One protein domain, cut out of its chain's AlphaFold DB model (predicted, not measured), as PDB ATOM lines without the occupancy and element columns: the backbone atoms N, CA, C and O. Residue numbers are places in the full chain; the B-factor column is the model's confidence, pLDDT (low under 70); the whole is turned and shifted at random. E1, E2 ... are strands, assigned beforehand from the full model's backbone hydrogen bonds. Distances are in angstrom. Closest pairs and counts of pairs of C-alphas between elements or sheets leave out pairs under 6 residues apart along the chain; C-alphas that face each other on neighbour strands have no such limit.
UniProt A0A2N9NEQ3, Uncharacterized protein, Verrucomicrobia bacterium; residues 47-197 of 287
ATOM      1  N   SER A  47     -17.504  18.586  86.340       91.69
ATOM      2  CA  SER A  47     -16.943  18.849  87.669       91.69
ATOM      3  C   SER A  47     -16.568  17.584  88.446       91.69
ATOM      4  O   SER A  47     -15.760  17.671  89.368       91.69
ATOM      5  N   GLN A  48     -17.059  16.413  88.023       88.19
ATOM      6  CA  GLN A  48     -16.685  15.120  88.612       88.19
ATOM      7  C   GLN A  48     -15.346  14.566  88.104       88.19
ATOM      8  O   GLN A  48     -14.800  13.654  88.720       88.19
ATOM      9  N   LEU A  49     -14.780  15.123  87.024       86.50
ATOM     10  CA  LEU A  49     -13.481  14.704  86.475       86.50
ATOM     11  C   LEU A  49     -12.324  15.198  87.350       86.50
ATOM     12  O   LEU A  49     -11.593  16.131  87.000       86.50
ATOM     13  N   THR A  50     -12.195  14.595  88.525       70.62
ATOM     14  CA  THR A  50     -11.217  14.997  89.533       70.62
ATOM     15  C   THR A  50      -9.841  14.375  89.313       70.62
ATOM     16  O   THR A  50      -8.853  14.976  89.711       70.62
ATOM     17  N   GLY A  51      -9.730  13.249  88.602       72.19
ATOM     18  CA  GLY A  51      -8.436  12.646  88.268       72.19
ATOM     19  C   GLY A  51      -7.762  13.297  87.055       72.19
ATOM     20  O   GLY A  51      -6.662  13.849  87.143       72.19
ATOM     21  N   GLU A  52      -8.438  13.262  85.907       73.00
ATOM     22  CA  GLU A  52      -7.845  13.533  84.591       73.00
ATOM     23  C   GLU A  52      -7.607  15.020  84.316       73.00
ATOM     24  O   GLU A  52      -6.754  15.367  83.502       73.00
ATOM     25  N   LEU A  53      -8.359  15.914  84.968       77.31
ATOM     26  CA  LEU A  53      -8.228  17.364  84.775       77.31
ATOM     27  C   LEU A  53      -7.394  18.056  85.862       77.31
ATOM     28  O   LEU A  53      -7.049  19.231  85.698       77.31
ATOM     29  N   GLN A  54      -7.074  17.356  86.955       67.81
ATOM     30  CA  GLN A  54      -6.361  17.913  88.116       67.81
ATOM     31  C   GLN A  54      -4.916  17.405  88.235       67.81
ATOM     32  O   GLN A  54      -4.150  17.870  89.073       67.81
ATOM     33  N   THR A  55      -4.491  16.522  87.334       67.44
ATOM     34  CA  THR A  55      -3.095  16.078  87.242       67.44
ATOM     35  C   THR A  55      -2.405  16.794  86.078       67.44
ATOM     36  O   THR A  55      -2.914  16.774  84.961       67.44
ATOM     37  N   ILE A  56      -1.268  17.459  86.321       65.69
ATOM     38  CA  ILE A  56      -0.420  18.057  85.275       65.69
ATOM     39  C   ILE A  56       0.893  17.276  85.233       65.69
ATOM     40  O   ILE A  56       1.809  17.505  86.026       65.69
ATOM     41  N   THR A  57       1.022  16.358  84.288       66.88
ATOM     42  CA  THR A  57       2.216  15.512  84.193       66.88
ATOM     43  C   THR A  57       3.109  16.041  83.083       66.88
ATOM     44  O   THR A  57       2.848  15.767  81.924       66.88
ATOM     45  N   LEU A  58       4.193  16.762  83.380       60.91
ATOM     46  CA  LEU A  58       5.124  17.238  82.349       60.91
ATOM     47  C   LEU A  58       6.228  16.205  82.095       60.91
ATOM     48  O   LEU A  58       7.225  16.125  82.811       60.91
ATOM     49  N   ASN A  59       6.115  15.464  80.999       55.31
ATOM     50  CA  ASN A  59       7.176  14.566  80.567       55.31
ATOM     51  C   ASN A  59       8.161  15.381  79.729       55.31
ATOM     52  O   ASN A  59       8.039  15.522  78.515       55.31
ATOM     53  N   VAL A  60       9.166  15.969  80.375       51.50
ATOM     54  CA  VAL A  60      10.196  16.731  79.661       51.50
ATOM     55  C   VAL A  60      11.098  15.768  78.891       51.50
ATOM     56  O   VAL A  60      12.124  15.308  79.384       51.50
ATOM     57  N   VAL A  61      10.735  15.485  77.638       46.69
ATOM     58  CA  VAL A  61      11.527  14.623  76.743       46.69
ATOM     59  C   VAL A  61      12.717  15.378  76.119       46.69
ATOM     60  O   VAL A  61      13.608  14.770  75.529       46.69
ATOM     61  N   LYS A  62      12.807  16.712  76.254       41.69
ATOM     62  CA  LYS A  62      13.938  17.477  75.698       41.69
ATOM     63  C   LYS A  62      14.142  18.840  76.363       41.69
ATOM     64  O   LYS A  62      13.475  19.813  76.022       41.69
ATOM     65  N   VAL A  63      15.153  18.952  77.220       46.78
ATOM     66  CA  VAL A  63      15.882  20.217  77.395       46.78
ATOM     67  C   VAL A  63      17.036  20.224  76.398       46.78
ATOM     68  O   VAL A  63      17.690  19.210  76.173       46.78
ATOM     69  N   SER A  64      17.278  21.360  75.750       40.47
ATOM     70  CA  SER A  64      18.138  21.489  74.565       40.47
ATOM     71  C   SER A  64      19.613  21.068  74.730       40.47
ATOM     72  O   SER A  64      20.357  21.178  73.756       40.47
ATOM     73  N   ARG A  65      20.074  20.602  75.907       42.47
ATOM     74  CA  ARG A  65      21.490  20.273  76.194       42.47
ATOM     75  C   ARG A  65      21.740  19.209  77.294       42.47
ATOM     76  O   ARG A  65      22.628  19.417  78.115       42.47
ATOM     77  N   GLY A  66      21.019  18.086  77.336       42.22
ATOM     78  CA  GLY A  66      21.338  16.962  78.248       42.22
ATOM     79  C   GLY A  66      20.131  16.391  78.998       42.22
ATOM     80  O   GLY A  66      19.038  16.903  78.803       42.22
ATOM     81  N   GLN A  67      20.364  15.318  79.775       45.31
ATOM     82  CA  GLN A  67      19.407  14.275  80.202       45.31
ATOM     83  C   GLN A  67      17.968  14.711  80.542       45.31
ATOM     84  O   GLN A  67      17.706  15.779  81.089       45.31
ATOM     85  N   THR A  68      17.045  13.821  80.170       46.31
ATOM     86  CA  THR A  68      15.600  13.866  80.401       46.31
ATOM     87  C   THR A  68      15.269  13.718  81.880       46.31
ATOM     88  O   THR A  68      15.224  12.598  82.379       46.31
ATOM     89  N   ASN A  69      14.959  14.833  82.534       53.94
ATOM     90  CA  ASN A  69      14.334  14.841  83.852       53.94
ATOM     91  C   ASN A  69      12.900  15.340  83.649       53.94
ATOM     92  O   ASN A  69      12.690  16.520  83.364       53.94
ATOM     93  N   GLY A  70      11.929  14.426  83.682       60.50
ATOM     94  CA  GLY A  70      10.508  14.779  83.650       60.50
ATOM     95  C   GLY A  70      10.092  15.436  84.963       60.50
ATOM     96  O   GLY A  70      10.687  15.154  86.000       60.50
ATOM     97  N   THR A  71       9.081  16.299  84.918       68.44
ATOM     98  CA  THR A  71       8.530  16.951  86.103       68.44
ATOM     99  C   THR A  71       7.054  16.622  86.247       68.44
ATOM    100  O   THR A  71       6.263  16.916  85.360       68.44
ATOM    101  N   GLU A  72       6.639  16.074  87.379       76.38
ATOM    102  CA  GLU A  72       5.217  15.857  87.653       76.38
ATOM    103  C   GLU A  72       4.693  16.902  88.637       76.38
ATOM    104  O   GLU A  72       5.374  17.230  89.611       76.38
ATOM    105  N   VAL A  73       3.509  17.449  88.350       75.19
ATOM    106  CA  VAL A  73       2.799  18.414  89.192       75.19
ATOM    107  C   VAL A  73       1.365  17.930  89.384       75.19
ATOM    108  O   VAL A  73       0.525  18.066  88.496       75.19
ATOM    109  N   SER A  74       1.054  17.402  90.560       78.31
ATOM    110  CA  SER A  74      -0.306  16.974  90.898       78.31
ATOM    111  C   SER A  74      -0.908  17.854  91.989       78.31
ATOM    112  O   SER A  74      -0.204  18.368  92.866       78.31
ATOM    113  N   PHE A  75      -2.219  18.062  91.894       77.38
ATOM    114  CA  PHE A  75      -3.035  18.730  92.902       77.38
ATOM    115  C   PHE A  75      -4.444  18.127  92.879       77.38
ATOM    116  O   PHE A  75      -4.826  17.453  91.922       77.38
ATOM    117  N   THR A  76      -5.219  18.343  93.935       76.81
ATOM    118  CA  THR A  76      -6.588  17.824  94.021       76.81
ATOM    119  C   THR A  76      -7.484  18.920  94.552       76.81
ATOM    120  O   THR A  76      -7.467  19.210  95.744       76.81
ATOM    121  N   ASP A  77      -8.265  19.543  93.671       80.12
ATOM    122  CA  ASP A  77      -9.177  20.615  94.055       80.12
ATOM    123  C   ASP A  77     -10.446  20.643  93.238       80.12
ATOM    124  O   ASP A  77     -10.445  20.534  92.012       80.12
ATOM    125  N   SER A  78     -11.542  20.921  93.929       83.38
ATOM    126  CA  SER A  78     -12.837  21.057  93.298       83.38
ATOM    127  C   SER A  78     -12.914  22.288  92.390       83.38
ATOM    128  O   SER A  78     -12.400  23.378  92.652       83.38
ATOM    129  N   PHE A  79     -13.632  22.115  91.292       91.62
ATOM    130  CA  PHE A  79     -14.173  23.191  90.477       91.62
ATOM    131  C   PHE A  79     -15.651  22.891  90.241       91.62
ATOM    132  O   PHE A  79     -16.110  21.785  90.496       91.62
ATOM    133  N   THR A  80     -16.420  23.876  89.793       93.50
ATOM    134  CA  THR A  80     -17.875  23.733  89.626       93.50
ATOM    135  C   THR A  80     -18.294  24.036  88.198       93.50
ATOM    136  O   THR A  80     -17.658  24.866  87.544       93.50
ATOM    137  N   GLN A  81     -19.361  23.379  87.727       95.50
ATOM    138  CA  GLN A  81     -20.002  23.631  86.434       95.50
ATOM    139  C   GLN A  81     -21.354  24.325  86.618       95.50
ATOM    140  O   GLN A  81     -22.284  23.756  87.189       95.50
ATOM    141  N   ASP A  82     -21.494  25.544  86.094       95.56
ATOM    142  CA  ASP A  82     -22.764  26.278  86.144       95.56
ATOM    143  C   ASP A  82     -23.745  25.864  85.024       95.56
ATOM    144  O   ASP A  82     -23.400  25.141  84.086       95.56
ATOM    145  N   GLY A  83     -24.986  26.363  85.079       95.12
ATOM    146  CA  GLY A  83     -26.020  26.114  84.065       95.12
ATOM    147  C   GLY A  83     -25.678  26.598  82.644       95.12
ATOM    148  O   GLY A  83     -26.310  26.169  81.676       95.12
ATOM    149  N   ARG A  84     -24.658  27.448  82.472       96.75
ATOM    150  CA  ARG A  84     -24.122  27.863  81.157       96.75
ATOM    151  C   ARG A  84     -22.999  26.946  80.675       96.75
ATOM    152  O   ARG A  84     -22.444  27.182  79.602       96.75
ATOM    153  N   GLY A  85     -22.637  25.945  81.474       97.00
ATOM    154  CA  GLY A  85     -21.501  25.064  81.250       97.00
ATOM    155  C   GLY A  85     -20.168  25.746  81.501       97.00
ATOM    156  O   GLY A  85     -19.163  25.293  80.966       97.00
ATOM    157  N   LYS A  86     -20.121  26.857  82.245       97.62
ATOM    158  CA  LYS A  86     -18.856  27.479  82.646       97.62
ATOM    159  C   LYS A  86     -18.276  26.734  83.834       97.62
ATOM    160  O   LYS A  86     -18.991  26.427  84.781       97.62
ATOM    161  N   LEU A  87     -16.972  26.490  83.760       95.94
ATOM    162  CA  LEU A  87     -16.195  25.843  84.807       95.94
ATOM    163  C   LEU A  87     -15.364  26.890  85.538       95.94
ATOM    164  O   LEU A  87     -14.701  27.708  84.889       95.94
ATOM    165  N   ALA A  88     -15.394  26.863  86.865       95.69
ATOM    166  CA  ALA A  88     -14.582  27.746  87.693       95.69
ATOM    167  C   ALA A  88     -14.214  27.097  89.031       95.69
ATOM    168  O   ALA A  88     -15.037  26.435  89.664       95.69
ATOM    169  N   GLY A  89     -12.985  27.350  89.468       94.44
ATOM    170  CA  GLY A  89     -12.459  26.968  90.773       94.44
ATOM    171  C   GLY A  89     -11.239  27.819  91.113       94.44
ATOM    172  O   GLY A  89     -10.534  28.312  90.227       94.44
ATOM    173  N   SER A  90     -11.008  28.059  92.398       95.25
ATOM    174  CA  SER A  90      -9.806  28.746  92.865       95.25
ATOM    175  C   SER A  90      -9.630  28.563  94.359       95.25
ATOM    176  O   SER A  90     -10.614  28.600  95.095       95.25
ATOM    177  N   GLY A  91      -8.386  28.498  94.810       94.31
ATOM    178  CA  GLY A  91      -8.076  28.327  96.221       94.31
ATOM    179  C   GLY A  91      -6.583  28.174  96.453       94.31
ATOM    180  O   GLY A  91      -5.771  28.592  95.624       94.31
ATOM    181  N   ILE A  92      -6.242  27.596  97.597       92.56
ATOM    182  CA  ILE A  92      -4.889  27.175  97.954       92.56
ATOM    183  C   ILE A  92      -4.924  25.659  98.093       92.56
ATOM    184  O   ILE A  92      -5.884  25.132  98.651       92.56
ATOM    185  N   THR A  93      -3.897  24.991  97.588       92.00
ATOM    186  CA  THR A  93      -3.803  23.535  97.560       92.00
ATOM    187  C   THR A  93      -2.388  23.053  97.770       92.00
ATOM    188  O   THR A  93      -1.434  23.771  97.455       92.00
ATOM    189  N   LEU A  94      -2.264  21.827  98.264       90.12
ATOM    190  CA  LEU A  94      -0.986  21.156  98.392       90.12
ATOM    191  C   LEU A  94      -0.584  20.596  97.027       90.12
ATOM    192  O   LEU A  94      -1.213  19.680  96.501       90.12
ATOM    193  N   VAL A  95       0.484  21.144  96.461       88.31
ATOM    194  CA  VAL A  95       1.061  20.667  95.207       88.31
ATOM    195  C   VAL A  95       2.192  19.709  95.509       88.31
ATOM    196  O   VAL A  95       3.072  20.016  96.315       88.31
ATOM    197  N   THR A  96       2.199  18.580  94.807       86.56
ATOM    198  CA  THR A  96       3.332  17.657  94.785       86.56
ATOM    199  C   THR A  96       4.139  17.894  93.516       86.56
ATOM    200  O   THR A  96       3.616  17.760  92.413       86.56
ATOM    201  N   LEU A  97       5.407  18.270  93.677       82.81
ATOM    202  CA  LEU A  97       6.373  18.461  92.602       82.81
ATOM    203  C   LEU A  97       7.425  17.362  92.671       82.81
ATOM    204  O   LEU A  97       8.141  17.246  93.664       82.81
ATOM    205  N   ILE A  98       7.554  16.608  91.585       80.62
ATOM    206  CA  ILE A  98       8.631  15.636  91.391       80.62
ATOM    207  C   ILE A  98       9.552  16.220  90.316       80.62
ATOM    208  O   ILE A  98       9.175  16.185  89.149       80.62
ATOM    209  N   PRO A  99      10.708  16.824  90.660       66.88
ATOM    210  CA  PRO A  99      11.572  17.514  89.696       66.88
ATOM    211  C   PRO A  99      12.237  16.571  88.688       66.88
ATOM    212  O   PRO A  99      12.574  16.998  87.584       66.88
ATOM    213  N   ASP A 100      12.438  15.316  89.095       70.62
ATOM    214  CA  ASP A 100      12.960  14.228  88.279       70.62
ATOM    215  C   ASP A 100      12.166  12.946  88.555       70.62
ATOM    216  O   ASP A 100      12.332  12.294  89.584       70.62
ATOM    217  N   VAL A 101      11.300  12.563  87.618       60.53
ATOM    218  CA  VAL A 101      10.500  11.326  87.712       60.53
ATOM    219  C   VAL A 101      11.344  10.042  87.765       60.53
ATOM    220  O   VAL A 101      10.826   8.991  88.133       60.53
ATOM    221  N   THR A 102      12.634  10.094  87.412       59.94
ATOM    222  CA  THR A 102      13.546   8.937  87.478       59.94
ATOM    223  C   THR A 102      14.256   8.807  88.830       59.94
ATOM    224  O   THR A 102      14.719   7.719  89.172       59.94
ATOM    225  N   GLN A 103      14.305   9.888  89.616       64.00
ATOM    226  CA  GLN A 103      14.844   9.943  90.978       64.00
ATOM    227  C   GLN A 103      13.901  10.790  91.842       64.00
ATOM    228  O   GLN A 103      14.130  11.989  92.005       64.00
ATOM    229  N   PRO A 104      12.809  10.196  92.358       62.41
ATOM    230  CA  PRO A 104      11.716  10.957  92.943       62.41
ATOM    231  C   PRO A 104      12.106  11.530  94.308       62.41
ATOM    232  O   PRO A 104      11.837  10.946  95.356       62.41
ATOM    233  N   GLU A 105      12.726  12.705  94.302       71.38
ATOM    234  CA  GLU A 105      12.677  13.610  95.442       71.38
ATOM    235  C   GLU A 105      11.374  14.400  95.361       71.38
ATOM    236  O   GLU A 105      11.169  15.228  94.473       71.38
ATOM    237  N   THR A 106      10.464  14.113  96.282       76.31
ATOM    238  CA  THR A 106       9.162  14.768  96.332       76.31
ATOM    239  C   THR A 106       9.273  16.078  97.096       76.31
ATOM    240  O   THR A 106       9.619  16.084  98.278       76.31
ATOM    241  N   ASN A 107       8.932  17.189  96.448       82.56
ATOM    242  CA  ASN A 107       8.744  18.466  97.120       82.56
ATOM    243  C   ASN A 107       7.250  18.784  97.201       82.56
ATOM    244  O   ASN A 107       6.559  18.763  96.183       82.56
ATOM    245  N   THR A 108       6.751  19.090  98.395       89.69
ATOM    246  CA  THR A 108       5.367  19.520  98.593       89.69
ATOM    247  C   THR A 108       5.319  20.970  99.049       89.69
ATOM    248  O   THR A 108       6.138  21.419  99.850       89.69
ATOM    249  N   PHE A 109       4.380  21.737  98.504       92.00
ATOM    250  CA  PHE A 109       4.219  23.144  98.856       92.00
ATOM    251  C   PHE A 109       2.794  23.622  98.604       92.00
ATOM    252  O   PHE A 109       2.106  23.123  97.714       92.00
ATOM    253  N   ASP A 110       2.380  24.639  99.352       94.75
ATOM    254  CA  ASP A 110       1.107  25.301  99.114       94.75
ATOM    255  C   ASP A 110       1.194  26.184  97.866       94.75
ATOM    256  O   ASP A 110       2.042  27.079  97.747       94.75
ATOM    257  N   ALA A 111       0.282  25.963  96.926       94.12
ATOM    258  CA  ALA A 111       0.131  26.783  95.739       94.12
ATOM    259  C   ALA A 111      -1.282  27.342  95.650       94.12
ATOM    260  O   ALA A 111      -2.272  26.682  95.957       94.12
ATOM    261  N   LYS A 112      -1.391  28.565  95.141       96.25
ATOM    262  CA  LYS A 112      -2.665  29.097  94.681       96.25
ATOM    263  C   LYS A 112      -3.025  28.443  93.352       96.25
ATOM    264  O   LYS A 112      -2.228  28.522  92.413       96.25
ATOM    265  N   TYR A 113      -4.231  27.897  93.249       94.50
ATOM    266  CA  TYR A 113      -4.778  27.391  91.994       94.50
ATOM    267  C   TYR A 113      -5.906  28.284  91.471       94.50
ATOM    268  O   TYR A 113      -6.634  28.934  92.228       94.50
ATOM    269  N   VAL A 114      -6.043  28.321  90.148       95.69
ATOM    270  CA  VAL A 114      -7.179  28.909  89.436       95.69
ATOM    271  C   VAL A 114      -7.516  28.004  88.259       95.69
ATOM    272  O   VAL A 114      -6.670  27.778  87.394       95.69
ATOM    273  N   THR A 115      -8.758  27.538  88.196       94.69
ATOM    274  CA  THR A 115      -9.303  26.773  87.076       94.69
ATOM    275  C   THR A 115     -10.404  27.560  86.379       94.69
ATOM    276  O   THR A 115     -11.193  28.279  87.000       94.69
ATOM    277  N   ARG A 116     -10.436  27.470  85.050       96.94
ATOM    278  CA  ARG A 116     -11.450  28.097  84.200       96.94
ATOM    279  C   ARG A 116     -11.749  27.205  83.020       96.94
ATOM    280  O   ARG A 116     -10.842  26.630  82.431       96.94
ATOM    281  N   GLY A 117     -12.998  27.174  82.594       97.06
ATOM    282  CA  GLY A 117     -13.341  26.433  81.399       97.06
ATOM    283  C   GLY A 117     -14.756  26.650  80.919       97.06
ATOM    284  O   GLY A 117     -15.521  27.463  81.447       97.06
ATOM    285  N   SER A 118     -15.093  25.911  79.877       97.81
ATOM    286  CA  SER A 118     -16.454  25.802  79.401       97.81
ATOM    287  C   SER A 118     -16.699  24.495  78.676       97.81
ATOM    288  O   SER A 118     -15.828  24.006  77.953       97.81
ATOM    289  N   VAL A 119     -17.927  24.023  78.804       97.94
ATOM    290  CA  VAL A 119     -18.484  22.881  78.100       97.94
ATOM    291  C   VAL A 119     -19.517  23.395  77.110       97.94
ATOM    292  O   VAL A 119     -20.345  24.248  77.426       97.94
ATOM    293  N   THR A 120     -19.456  22.868  75.896       97.50
ATOM    294  CA  THR A 120     -20.524  22.988  74.900       97.50
ATOM    295  C   THR A 120     -20.827  21.606  74.357       97.50
ATOM    296  O   THR A 120     -19.929  20.771  74.339       97.50
ATOM    297  N   SER A 121     -22.040  21.327  73.892       96.56
ATOM    298  CA  SER A 121     -22.286  20.070  73.181       96.56
ATOM    299  C   SER A 121     -23.234  20.234  72.011       96.56
ATOM    300  O   SER A 121     -23.968  21.213  71.910       96.56
ATOM    301  N   SER A 122     -23.194  19.266  71.104       93.69
ATOM    302  CA  SER A 122     -24.183  19.109  70.048       93.69
ATOM    303  C   SER A 122     -24.261  17.641  69.654       93.69
ATOM    304  O   SER A 122     -23.225  17.021  69.416       93.69
ATOM    305  N   LYS A 123     -25.481  17.094  69.566       92.94
ATOM    306  CA  LYS A 123     -25.762  15.743  69.047       92.94
ATOM    307  C   LYS A 123     -24.889  14.648  69.679       92.94
ATOM    308  O   LYS A 123     -24.280  13.856  68.964       92.94
ATOM    309  N   GLY A 124     -24.794  14.633  71.006       93.38
ATOM    310  CA  GLY A 124     -24.012  13.617  71.718       93.38
ATOM    311  C   GLY A 124     -22.506  13.847  71.786       93.38
ATOM    312  O   GLY A 124     -21.772  12.999  72.287       93.38
ATOM    313  N   VAL A 125     -22.023  14.978  71.267       97.31
ATOM    314  CA  VAL A 125     -20.609  15.343  71.313       97.31
ATOM    315  C   VAL A 125     -20.428  16.560  72.204       97.31
ATOM    316  O   VAL A 125     -20.836  17.659  71.822       97.31
ATOM    317  N   ALA A 126     -19.771  16.388  73.349       97.81
ATOM    318  CA  ALA A 126     -19.364  17.489  74.213       97.81
ATOM    319  C   ALA A 126     -17.939  17.950  73.883       97.81
ATOM    320  O   ALA A 126     -17.056  17.165  73.550       97.81
ATOM    321  N   ARG A 127     -17.711  19.257  73.954       98.12
ATOM    322  CA  ARG A 127     -16.429  19.926  73.755       98.12
ATOM    323  C   ARG A 127     -16.097  20.691  75.020       98.12
ATOM    324  O   ARG A 127     -16.798  21.643  75.369       98.12
ATOM    325  N   LEU A 128     -15.013  20.283  75.662       97.75
ATOM    326  CA  LEU A 128     -14.478  20.886  76.868       97.75
ATOM    327  C   LEU A 128     -13.262  21.736  76.509       97.75
ATOM    328  O   LEU A 128     -12.310  21.265  75.889       97.75
ATOM    329  N   THR A 129     -13.284  22.993  76.932       97.62
ATOM    330  CA  THR A 129     -12.078  23.813  77.065       97.62
ATOM    331  C   THR A 129     -11.844  24.037  78.544       97.62
ATOM    332  O   THR A 129     -12.718  24.588  79.207       97.62
ATOM    333  N   PHE A 130     -10.694  23.627  79.063       96.56
ATOM    334  CA  PHE A 130     -10.369  23.754  80.482       96.56
ATOM    335  C   PHE A 130      -8.930  24.225  80.647       96.56
ATOM    336  O   PHE A 130      -8.043  23.808  79.913       96.56
ATOM    337  N   SER A 131      -8.700  25.133  81.581       95.19
ATOM    338  CA  SER A 131      -7.401  25.716  81.867       95.19
ATOM    339  C   SER A 131      -7.201  25.736  83.367       95.19
ATOM    340  O   SER A 131      -8.053  26.237  84.100       95.19
ATOM    341  N   VAL A 132      -6.062  25.226  83.809       93.94
ATOM    342  CA  VAL A 132      -5.595  25.313  85.186       93.94
ATOM    343  C   VAL A 132      -4.311  26.129  85.227       93.94
ATOM    344  O   VAL A 132      -3.453  26.022  84.351       93.94
ATOM    345  N   THR A 133      -4.176  26.961  86.255       94.62
ATOM    346  CA  THR A 133      -2.932  27.637  86.619       94.62
ATOM    347  C   THR A 133      -2.654  27.434  88.100       94.62
ATOM    348  O   THR A 133      -3.507  27.731  88.932       94.62
ATOM    349  N   LEU A 134      -1.440  26.992  88.410       94.56
ATOM    350  CA  LEU A 134      -0.875  26.889  89.748       94.56
ATOM    351  C   LEU A 134       0.224  27.934  89.903       94.56
ATOM    352  O   LEU A 134       1.019  28.141  88.985       94.56
ATOM    353  N   SER A 135       0.298  28.572  91.066       95.06
ATOM    354  CA  SER A 135       1.361  29.521  91.400       95.06
ATOM    355  C   SER A 135       1.722  29.437  92.876       95.06
ATOM    356  O   SER A 135       0.835  29.491  93.724       95.06
ATOM    357  N   GLY A 136       3.010  29.345  93.189       95.56
ATOM    358  CA  GLY A 136       3.490  29.221  94.564       95.56
ATOM    359  C   GLY A 136       4.981  29.502  94.684       95.56
ATOM    360  O   GLY A 136       5.609  30.020  93.753       95.56
ATOM    361  N   ARG A 137       5.551  29.170  95.839       94.50
ATOM    362  CA  ARG A 137       6.997  29.180  96.077       94.50
ATOM    363  C   ARG A 137       7.415  27.783  96.502       94.50
ATOM    364  O   ARG A 137       6.736  27.164  97.307       94.50
ATOM    365  N   THR A 138       8.508  27.292  95.936       92.31
ATOM    366  CA  THR A 138       9.026  25.958  96.242       92.31
ATOM    367  C   THR A 138      10.541  25.929  96.107       92.31
ATOM    368  O   THR A 138      11.135  26.814  95.482       92.31
ATOM    369  N   VAL A 139      11.178  24.931  96.713       88.25
ATOM    370  CA  VAL A 139      12.623  24.723  96.608       88.25
ATOM    371  C   VAL A 139      12.909  23.926  95.344       88.25
ATOM    372  O   VAL A 139      12.541  22.762  95.224       88.25
ATOM    373  N   VAL A 140      13.563  24.567  94.378       85.94
ATOM    374  CA  VAL A 140      13.859  23.961  93.079       85.94
ATOM    375  C   VAL A 140      15.193  24.480  92.538       85.94
ATOM    376  O   VAL A 140      15.578  25.638  92.740       85.94
ATOM    377  N   GLY A 141      15.934  23.598  91.873       81.19
ATOM    378  CA  GLY A 141      17.243  23.866  91.280       81.19
ATOM    379  C   GLY A 141      17.465  23.024  90.026       81.19
ATOM    380  O   GLY A 141      16.615  22.230  89.638       81.19
ATOM    381  N   ASN A 142      18.603  23.222  89.367       79.81
ATOM    382  CA  ASN A 142      19.065  22.382  88.265       79.81
ATOM    383  C   ASN A 142      20.603  22.310  88.262       79.81
ATOM    384  O   ASN A 142      21.264  22.903  89.109       79.81
ATOM    385  N   SER A 143      21.197  21.633  87.280       77.75
ATOM    386  CA  SER A 143      22.659  21.472  87.188       77.75
ATOM    387  C   SER A 143      23.459  22.781  87.114       77.75
ATOM    388  O   SER A 143      24.660  22.776  87.367       77.75
ATOM    389  N   LYS A 144      22.822  23.908  86.767       80.06
ATOM    390  CA  LYS A 144      23.457  25.233  86.659       80.06
ATOM    391  C   LYS A 144      23.119  26.172  87.812       80.06
ATOM    392  O   LYS A 144      23.795  27.183  87.985       80.06
ATOM    393  N   HIS A 145      22.069  25.875  88.570       78.88
ATOM    394  CA  HIS A 145      21.550  26.743  89.616       78.88
ATOM    395  C   HIS A 145      21.212  25.907  90.852       78.88
ATOM    396  O   HIS A 145      20.362  25.022  90.753       78.88
ATOM    397  N   PRO A 146      21.806  26.201  92.023       86.06
ATOM    398  CA  PRO A 146      21.542  25.428  93.229       86.06
ATOM    399  C   PRO A 146      20.061  25.482  93.619       86.06
ATOM    400  O   PRO A 146      19.340  26.437  93.279       86.06
ATOM    401  N   ALA A 147      19.636  24.448  94.350       86.69
ATOM    402  CA  ALA A 147      18.323  24.388  94.969       86.69
ATOM    403  C   ALA A 147      18.134  25.606  95.880       86.69
ATOM    404  O   ALA A 147      18.932  25.868  96.778       86.69
ATOM    405  N   ALA A 148      17.097  26.383  95.597       89.38
ATOM    406  CA  ALA A 148      16.741  27.572  96.351       89.38
ATOM    407  C   ALA A 148      15.228  27.760  96.287       89.38
ATOM    408  O   ALA A 148      14.572  27.250  95.375       89.38
ATOM    409  N   GLU A 149      14.681  28.518  97.231       93.31
ATOM    410  CA  GLU A 149      13.281  28.907  97.179       93.31
ATOM    411  C   GLU A 149      13.040  29.841  95.980       93.31
ATOM    412  O   GLU A 149      13.665  30.898  95.850       93.31
ATOM    413  N   ARG A 150      12.150  29.440  95.071       92.44
ATOM    414  CA  ARG A 150      11.850  30.154  93.825       92.44
ATOM    415  C   ARG A 150      10.348  30.245  93.620       92.44
ATOM    416  O   ARG A 150       9.604  29.331  93.969       92.44
ATOM    417  N   SER A 151       9.902  31.335  92.998       94.62
ATOM    418  CA  SER A 151       8.534  31.406  92.484       94.62
ATOM    419  C   SER A 151       8.356  30.369  91.384       94.62
ATOM    420  O   SER A 151       9.185  30.279  90.475       94.62
ATOM    421  N   PHE A 152       7.267  29.618  91.477       92.06
ATOM    422  CA  PHE A 152       6.903  28.533  90.582       92.06
ATOM    423  C   PHE A 152       5.535  28.806  89.959       92.06
ATOM    424  O   PHE A 152       4.638  29.362  90.599       92.06
ATOM    425  N   THR A 153       5.366  28.432  88.696       93.75
ATOM    426  CA  THR A 153       4.079  28.473  88.003       93.75
ATOM    427  C   THR A 153       3.943  27.251  87.115       93.75
ATOM    428  O   THR A 153       4.838  26.988  86.318       93.75
ATOM    429  N   ALA A 154       2.810  26.560  87.196       92.19
ATOM    430  CA  ALA A 154       2.440  25.492  86.274       92.19
ATOM    431  C   ALA A 154       1.083  25.791  85.635       92.19
ATOM    432  O   ALA A 154       0.228  26.435  86.244       92.19
ATOM    433  N   LYS A 155       0.891  25.374  84.386       93.31
ATOM    434  CA  LYS A 155      -0.357  25.563  83.642       93.31
ATOM    435  C   LYS A 155      -0.646  24.347  82.783       93.31
ATOM    436  O   LYS A 155       0.267  23.864  82.123       93.31
ATOM    437  N   ALA A 156      -1.909  23.949  82.697       93.25
ATOM    438  CA  ALA A 156      -2.380  22.987  81.706       93.25
ATOM    439  C   ALA A 156      -3.637  23.512  81.015       93.25
ATOM    440  O   ALA A 156      -4.513  24.094  81.651       93.25
ATOM    441  N   ASN A 157      -3.700  23.346  79.695       95.31
ATOM    442  CA  ASN A 157      -4.813  23.768  78.855       95.31
ATOM    443  C   ASN A 157      -5.320  22.577  78.049       95.31
ATOM    444  O   ASN A 157      -4.643  22.100  77.139       95.31
ATOM    445  N   TYR A 158      -6.528  22.144  78.363       95.81
ATOM    446  CA  TYR A 158      -7.223  21.026  77.758       95.81
ATOM    447  C   TYR A 158      -8.200  21.527  76.701       95.81
ATOM    448  O   TYR A 158      -8.998  22.439  76.939       95.81
ATOM    449  N   ALA A 159      -8.154  20.896  75.534       97.62
ATOM    450  CA  ALA A 159      -9.150  21.033  74.483       97.62
ATOM    451  C   ALA A 159      -9.607  19.627  74.093       97.62
ATOM    452  O   ALA A 159      -8.964  18.970  73.271       97.62
ATOM    453  N   LEU A 160     -10.687  19.165  74.726       97.69
ATOM    454  CA  LEU A 160     -11.173  17.788  74.645       97.69
ATOM    455  C   LEU A 160     -12.543  17.715  73.969       97.69
ATOM    456  O   LEU A 160     -13.363  18.629  74.056       97.69
ATOM    457  N   LYS A 161     -12.782  16.599  73.292       97.94
ATOM    458  CA  LYS A 161     -14.028  16.195  72.650       97.94
ATOM    459  C   LYS A 161     -14.432  14.845  73.240       97.94
ATOM    460  O   LYS A 161     -13.693  13.881  73.076       97.94
ATOM    461  N   PHE A 162     -15.608  14.781  73.843       97.69
ATOM    462  CA  PHE A 162     -16.228  13.576  74.386       97.69
ATOM    463  C   PHE A 162     -17.361  13.169  73.447       97.69
ATOM    464  O   PHE A 162     -18.231  13.986  73.144       97.69
ATOM    465  N   ASP A 163     -17.317  11.950  72.921       97.62
ATOM    466  CA  ASP A 163     -18.247  11.448  71.911       97.62
ATOM    467  C   ASP A 163     -19.018  10.252  72.474       97.62
ATOM    468  O   ASP A 163     -18.487   9.143  72.554       97.62
ATOM    469  N   ALA A 164     -20.273  10.482  72.869       96.69
ATOM    470  CA  ALA A 164     -21.112   9.465  73.503       96.69
ATOM    471  C   ALA A 164     -21.409   8.282  72.580       96.69
ATOM    472  O   ALA A 164     -21.605   7.162  73.041       96.69
ATOM    473  N   LYS A 165     -21.448   8.513  71.263       95.94
ATOM    474  CA  LYS A 165     -21.727   7.453  70.293       95.94
ATOM    475  C   LYS A 165     -20.497   6.584  70.052       95.94
ATOM    476  O   LYS A 165     -20.636   5.375  69.905       95.94
ATOM    477  N   ALA A 166     -19.319   7.200  69.973       96.56
ATOM    478  CA  ALA A 166     -18.066   6.469  69.816       96.56
ATOM    479  C   ALA A 166     -17.567   5.850  71.131       96.56
ATOM    480  O   ALA A 166     -16.730   4.953  71.084       96.56
ATOM    481  N   GLY A 167     -18.045   6.328  72.286       96.06
ATOM    482  CA  GLY A 167     -17.536   5.912  73.592       96.06
ATOM    483  C   GLY A 167     -16.097   6.374  73.833       96.06
ATOM    484  O   GLY A 167     -15.336   5.693  74.516       96.06
ATOM    485  N   GLN A 168     -15.700   7.505  73.236       96.88
ATOM    486  CA  GLN A 168     -14.312   7.971  73.232       96.88
ATOM    487  C   GLN A 168     -14.173   9.440  73.626       96.88
ATOM    488  O   GLN A 168     -15.012  10.284  73.290       96.88
ATOM    489  N   VAL A 169     -13.043   9.754  74.255       96.75
ATOM    490  CA  VAL A 169     -12.520  11.107  74.420       96.75
ATOM    491  C   VAL A 169     -11.319  11.309  73.499       96.75
ATOM    492  O   VAL A 169     -10.476  10.435  73.323       96.75
ATOM    493  N   SER A 170     -11.234  12.478  72.874       97.38
ATOM    494  CA  SER A 170     -10.112  12.850  72.010       97.38
ATOM    495  C   SER A 170      -9.785  14.327  72.147       97.38
ATOM    496  O   SER A 170     -10.652  15.135  72.471       97.38
ATOM    497  N   GLY A 171      -8.547  14.724  71.879       97.12
ATOM    498  CA  GLY A 171      -8.180  16.133  71.911       97.12
ATOM    499  C   GLY A 171      -6.701  16.351  72.130       97.12
ATOM    500  O   GLY A 171      -5.864  15.594  71.639       97.12
ATOM    501  N   ARG A 172      -6.380  17.420  72.853       95.69
ATOM    502  CA  ARG A 172      -5.009  17.712  73.259       95.69
ATOM    503  C   ARG A 172      -4.958  18.401  74.611       95.69
ATOM    504  O   ARG A 172      -5.889  19.120  74.981       95.69
ATOM    505  N   VAL A 173      -3.814  18.260  75.262       94.06
ATOM    506  CA  VAL A 173      -3.411  19.066  76.410       94.06
ATOM    507  C   VAL A 173      -2.119  19.810  76.076       94.06
ATOM    508  O   VAL A 173      -1.235  19.278  75.402       94.06
ATOM    509  N   VAL A 174      -2.041  21.073  76.493       93.19
ATOM    510  CA  VAL A 174      -0.821  21.886  76.458       93.19
ATOM    511  C   VAL A 174      -0.441  22.220  77.885       93.19
ATOM    512  O   VAL A 174      -1.165  22.950  78.565       93.19
ATOM    513  N   GLU A 175       0.700  21.714  78.319       90.44
ATOM    514  CA  GLU A 175       1.182  21.813  79.689       90.44
ATOM    515  C   GLU A 175       2.450  22.668  79.712       90.44
ATOM    516  O   GLU A 175       3.249  22.646  78.777       90.44
ATOM    517  N   SER A 176       2.659  23.439  80.773       89.81
ATOM    518  CA  SER A 176       3.885  24.214  80.964       89.81
ATOM    519  C   SER A 176       4.205  24.393  82.438       89.81
ATOM    520  O   SER A 176       3.296  24.498  83.259       89.81
ATOM    521  N   ALA A 177       5.491  24.487  82.763       89.94
ATOM    522  CA  ALA A 177       5.954  24.897  84.081       89.94
ATOM    523  C   ALA A 177       7.135  25.856  83.960       89.94
ATOM    524  O   ALA A 177       7.914  25.795  83.007       89.94
ATOM    525  N   ALA A 178       7.256  26.761  84.921       89.69
ATOM    526  CA  ALA A 178       8.316  27.749  84.981       89.69
ATOM    527  C   ALA A 178       8.720  28.020  86.427       89.69
ATOM    528  O   ALA A 178       7.880  28.038  87.330       89.69
ATOM    529  N   ALA A 179      10.007  28.293  86.624       89.69
ATOM    530  CA  ALA A 179      10.543  28.735  87.901       89.69
ATOM    531  C   ALA A 179      11.519  29.899  87.703       89.69
ATOM    532  O   ALA A 179      12.303  29.927  86.746       89.69
ATOM    533  N   THR A 180      11.485  30.873  88.614       89.94
ATOM    534  CA  THR A 180      12.321  32.077  88.515       89.94
ATOM    535  C   THR A 180      13.807  31.722  88.456       89.94
ATOM    536  O   THR A 180      14.358  31.084  89.356       89.94
ATOM    537  N   GLY A 181      14.471  32.163  87.387       86.44
ATOM    538  CA  GLY A 181      15.889  31.902  87.135       86.44
ATOM    539  C   GLY A 181      16.203  30.533  86.525       86.44
ATOM    540  O   GLY A 181      17.368  30.282  86.248       86.44
ATOM    541  N   LEU A 182      15.208  29.666  86.289       84.31
ATOM    542  CA  LEU A 182      15.403  28.335  85.689       84.31
ATOM    543  C   LEU A 182      14.784  28.196  84.288       84.31
ATOM    544  O   LEU A 182      15.068  27.227  83.587       84.31
ATOM    545  N   GLY A 183      13.981  29.175  83.861       84.88
ATOM    546  CA  GLY A 183      13.303  29.176  82.565       84.88
ATOM    547  C   GLY A 183      11.930  28.505  82.617       84.88
ATOM    548  O   GLY A 183      11.311  28.416  83.679       84.88
ATOM    549  N   SER A 184      11.445  28.074  81.451       85.50
ATOM    550  CA  SER A 184      10.150  27.415  81.290       85.50
ATOM    551  C   SER A 184      10.246  26.191  80.387       85.50
ATOM    552  O   SER A 184      10.949  26.214  79.376       85.50
ATOM    553  N   ILE A 185       9.464  25.172  80.715       82.69
ATOM    554  CA  ILE A 185       9.220  23.983  79.901       82.69
ATOM    555  C   ILE A 185       7.779  24.008  79.394       82.69
ATOM    556  O   ILE A 185       6.886  24.557  80.042       82.69
ATOM    557  N   THR A 186       7.545  23.463  78.205       87.31
ATOM    558  CA  THR A 186       6.208  23.351  77.614       87.31
ATOM    559  C   THR A 186       6.128  22.077  76.796       87.31
ATOM    560  O   THR A 186       7.049  21.764  76.043       87.31
ATOM    561  N   GLU A 187       5.021  21.362  76.936       86.88
ATOM    562  CA  GLU A 187       4.741  20.119  76.235       86.88
ATOM    563  C   GLU A 187       3.328  20.173  75.644       86.88
ATOM    564  O   GLU A 187       2.434  20.845  76.158       86.88
ATOM    565  N   THR A 188       3.120  19.503  74.515       91.19
ATOM    566  CA  THR A 188       1.795  19.334  73.914       91.19
ATOM    567  C   THR A 188       1.592  17.868  73.601       91.19
ATOM    568  O   THR A 188       2.392  17.289  72.867       91.19
ATOM    569  N   LYS A 189       0.514  17.286  74.125       90.56
ATOM    570  CA  LYS A 189       0.189  15.871  73.943       90.56
ATOM    571  C   LYS A 189      -1.185  15.710  73.309       90.56
ATOM    572  O   LYS A 189      -2.125  16.396  73.728       90.56
ATOM    573  N   PRO A 190      -1.336  14.821  72.315       94.69
ATOM    574  CA  PRO A 190      -2.653  14.358  71.921       94.69
ATOM    575  C   PRO A 190      -3.250  13.493  73.037       94.69
ATOM    576  O   PRO A 190      -2.529  12.798  73.747       94.69
ATOM    577  N   ILE A 191      -4.571  13.528  73.164       93.56
ATOM    578  CA  ILE A 191      -5.339  12.641  74.041       93.56
ATOM    579  C   ILE A 191      -6.268  11.827  73.151       93.56
ATOM    580  O   ILE A 191      -6.919  12.374  72.255       93.56
ATOM    581  N   THR A 192      -6.300  10.518  73.355       95.56
ATOM    582  CA  THR A 192      -7.266   9.598  72.750       95.56
ATOM    583  C   THR A 192      -7.454   8.452  73.723       95.56
ATOM    584  O   THR A 192      -6.509   7.710  73.969       95.56
ATOM    585  N   ASP A 193      -8.648   8.352  74.289       95.06
ATOM    586  CA  ASP A 193      -8.982   7.363  75.310       95.06
ATOM    587  C   ASP A 193     -10.475   7.003  75.226       95.06
ATOM    588  O   ASP A 193     -11.240   7.579  74.442       95.06
ATOM    589  N   THR A 194     -10.898   6.038  76.027       95.56
ATOM    590  CA  THR A 194     -12.306   5.758  76.318       95.56
ATOM    591  C   THR A 194     -12.923   6.863  77.175       95.56
ATOM    592  O   THR A 194     -12.217   7.645  77.810       95.56
ATOM    593  N   LEU A 195     -14.255   6.986  77.159       94.06
ATOM    594  CA  LEU A 195     -14.927   7.912  78.074       94.06
ATOM    595  C   LEU A 195     -14.638   7.512  79.533       94.06
ATOM    596  O   LEU A 195     -14.828   6.340  79.865       94.06
ATOM    597  N   PRO A 196     -14.225   8.459  80.397       92.38
ATOM    598  CA  PRO A 196     -14.065   8.195  81.822       92.38
ATOM    599  C   PRO A 196     -15.363   7.664  82.428       92.38
ATOM    600  O   PRO A 196     -16.432   8.229  82.189       92.38
ATOM    601  N   SER A 197     -15.268   6.609  83.238       91.19
ATOM    602  CA  SER A 197     -16.426   6.030  83.934       91.19
ATOM    603  C   SER A 197     -17.120   7.037  84.846       91.19
ATOM    604  O   SER A 197     -18.335   6.985  85.005       91.19
TER     605      SER A 197
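Overview. This is residues 47 to 197 of the 287 residues of an uncharacterized protein of Verrucomicrobia bacterium (UniProt A0A2N9NEQ3). One long antiparallel sheet is curled like part of a barrel and folded back on itself into two leaves: E1 to E4 face E6 to E8, with E5 as the hinge. The short strands E1 and E2 lie at one end of the sheet's order, over the inside of the curl, and the long strands E4, E5 and E6 run along the longest axis. The printed part has 151 residues with eight named strands, E1 to E8 in chain order, and no named helix; the class is all strand. The sheet's order is E1, E2, E3, E4, E5, E6, E7, E8, antiparallel throughout, a meander in which each strand is the antiparallel neighbour of the one before. The whole is compact, with a radius of gyration of the C-alphas of 16.5 A, but elongated, spanning 54 by 31 by 22 A.

Arrangement. E1, residues 55 to 58, is an edge strand and forms a hairpin with E2, residues 71 to 74; N 58 and O 71 are 2.9 A apart, within hydrogen-bond range. E2 pairs with E3, residues 86 to 98, through N 98 and O 72, 3.0 A. E4, residues 107 to 122, is antiparallel to E3, with N 95 and O 109 at 2.8 A. E5, residues 125 to 142, pairs with E4 through N 116 and O 131, 2.8 A. E6, residues 145 to 163, pairs with E5 through N 134 and O 154, 2.8 A. E7, residues 168 to 179, pairs with E6 through N 157 and O 174, 2.8 A. E8, residues 183 to 194, is the other edge strand, and its N 187 and O 175 of E7 are 2.9 A apart. Across the fold, the closest C-alphas of E1 and E7 are those of Leu 58 and Glu 175, 6.6 A apart. E3 and E7 are apart.

Along the chain. C-alpha 55, where E1 begins, is at (-3.095, 16.078, 87.242). E3 is 31.2 A long and bends by 81 degrees at residue 92. E4 is 42.6 A long and bends by 79 degrees at residue 110. E5, 43.7 A, bends by 93 degrees at residue 139, and E6, 46.2 A, by 90 degrees at residue 148. E7 is 35.6 A and E8 35.3 A long; C-alpha 194, where E8 ends, is at (-12.306, 5.758, 76.318).

Size, cuts and confidence. The C-alphas of Lys 123 and Pro 146, the two farthest apart, are 54.0 A from each other. The printed part has no cut. The links E1 to E2 and E2 to E3 are long. The mean pLDDT of the printed part is 85.3; residues 54 to 71, 99 and 101 to 104 are under 70.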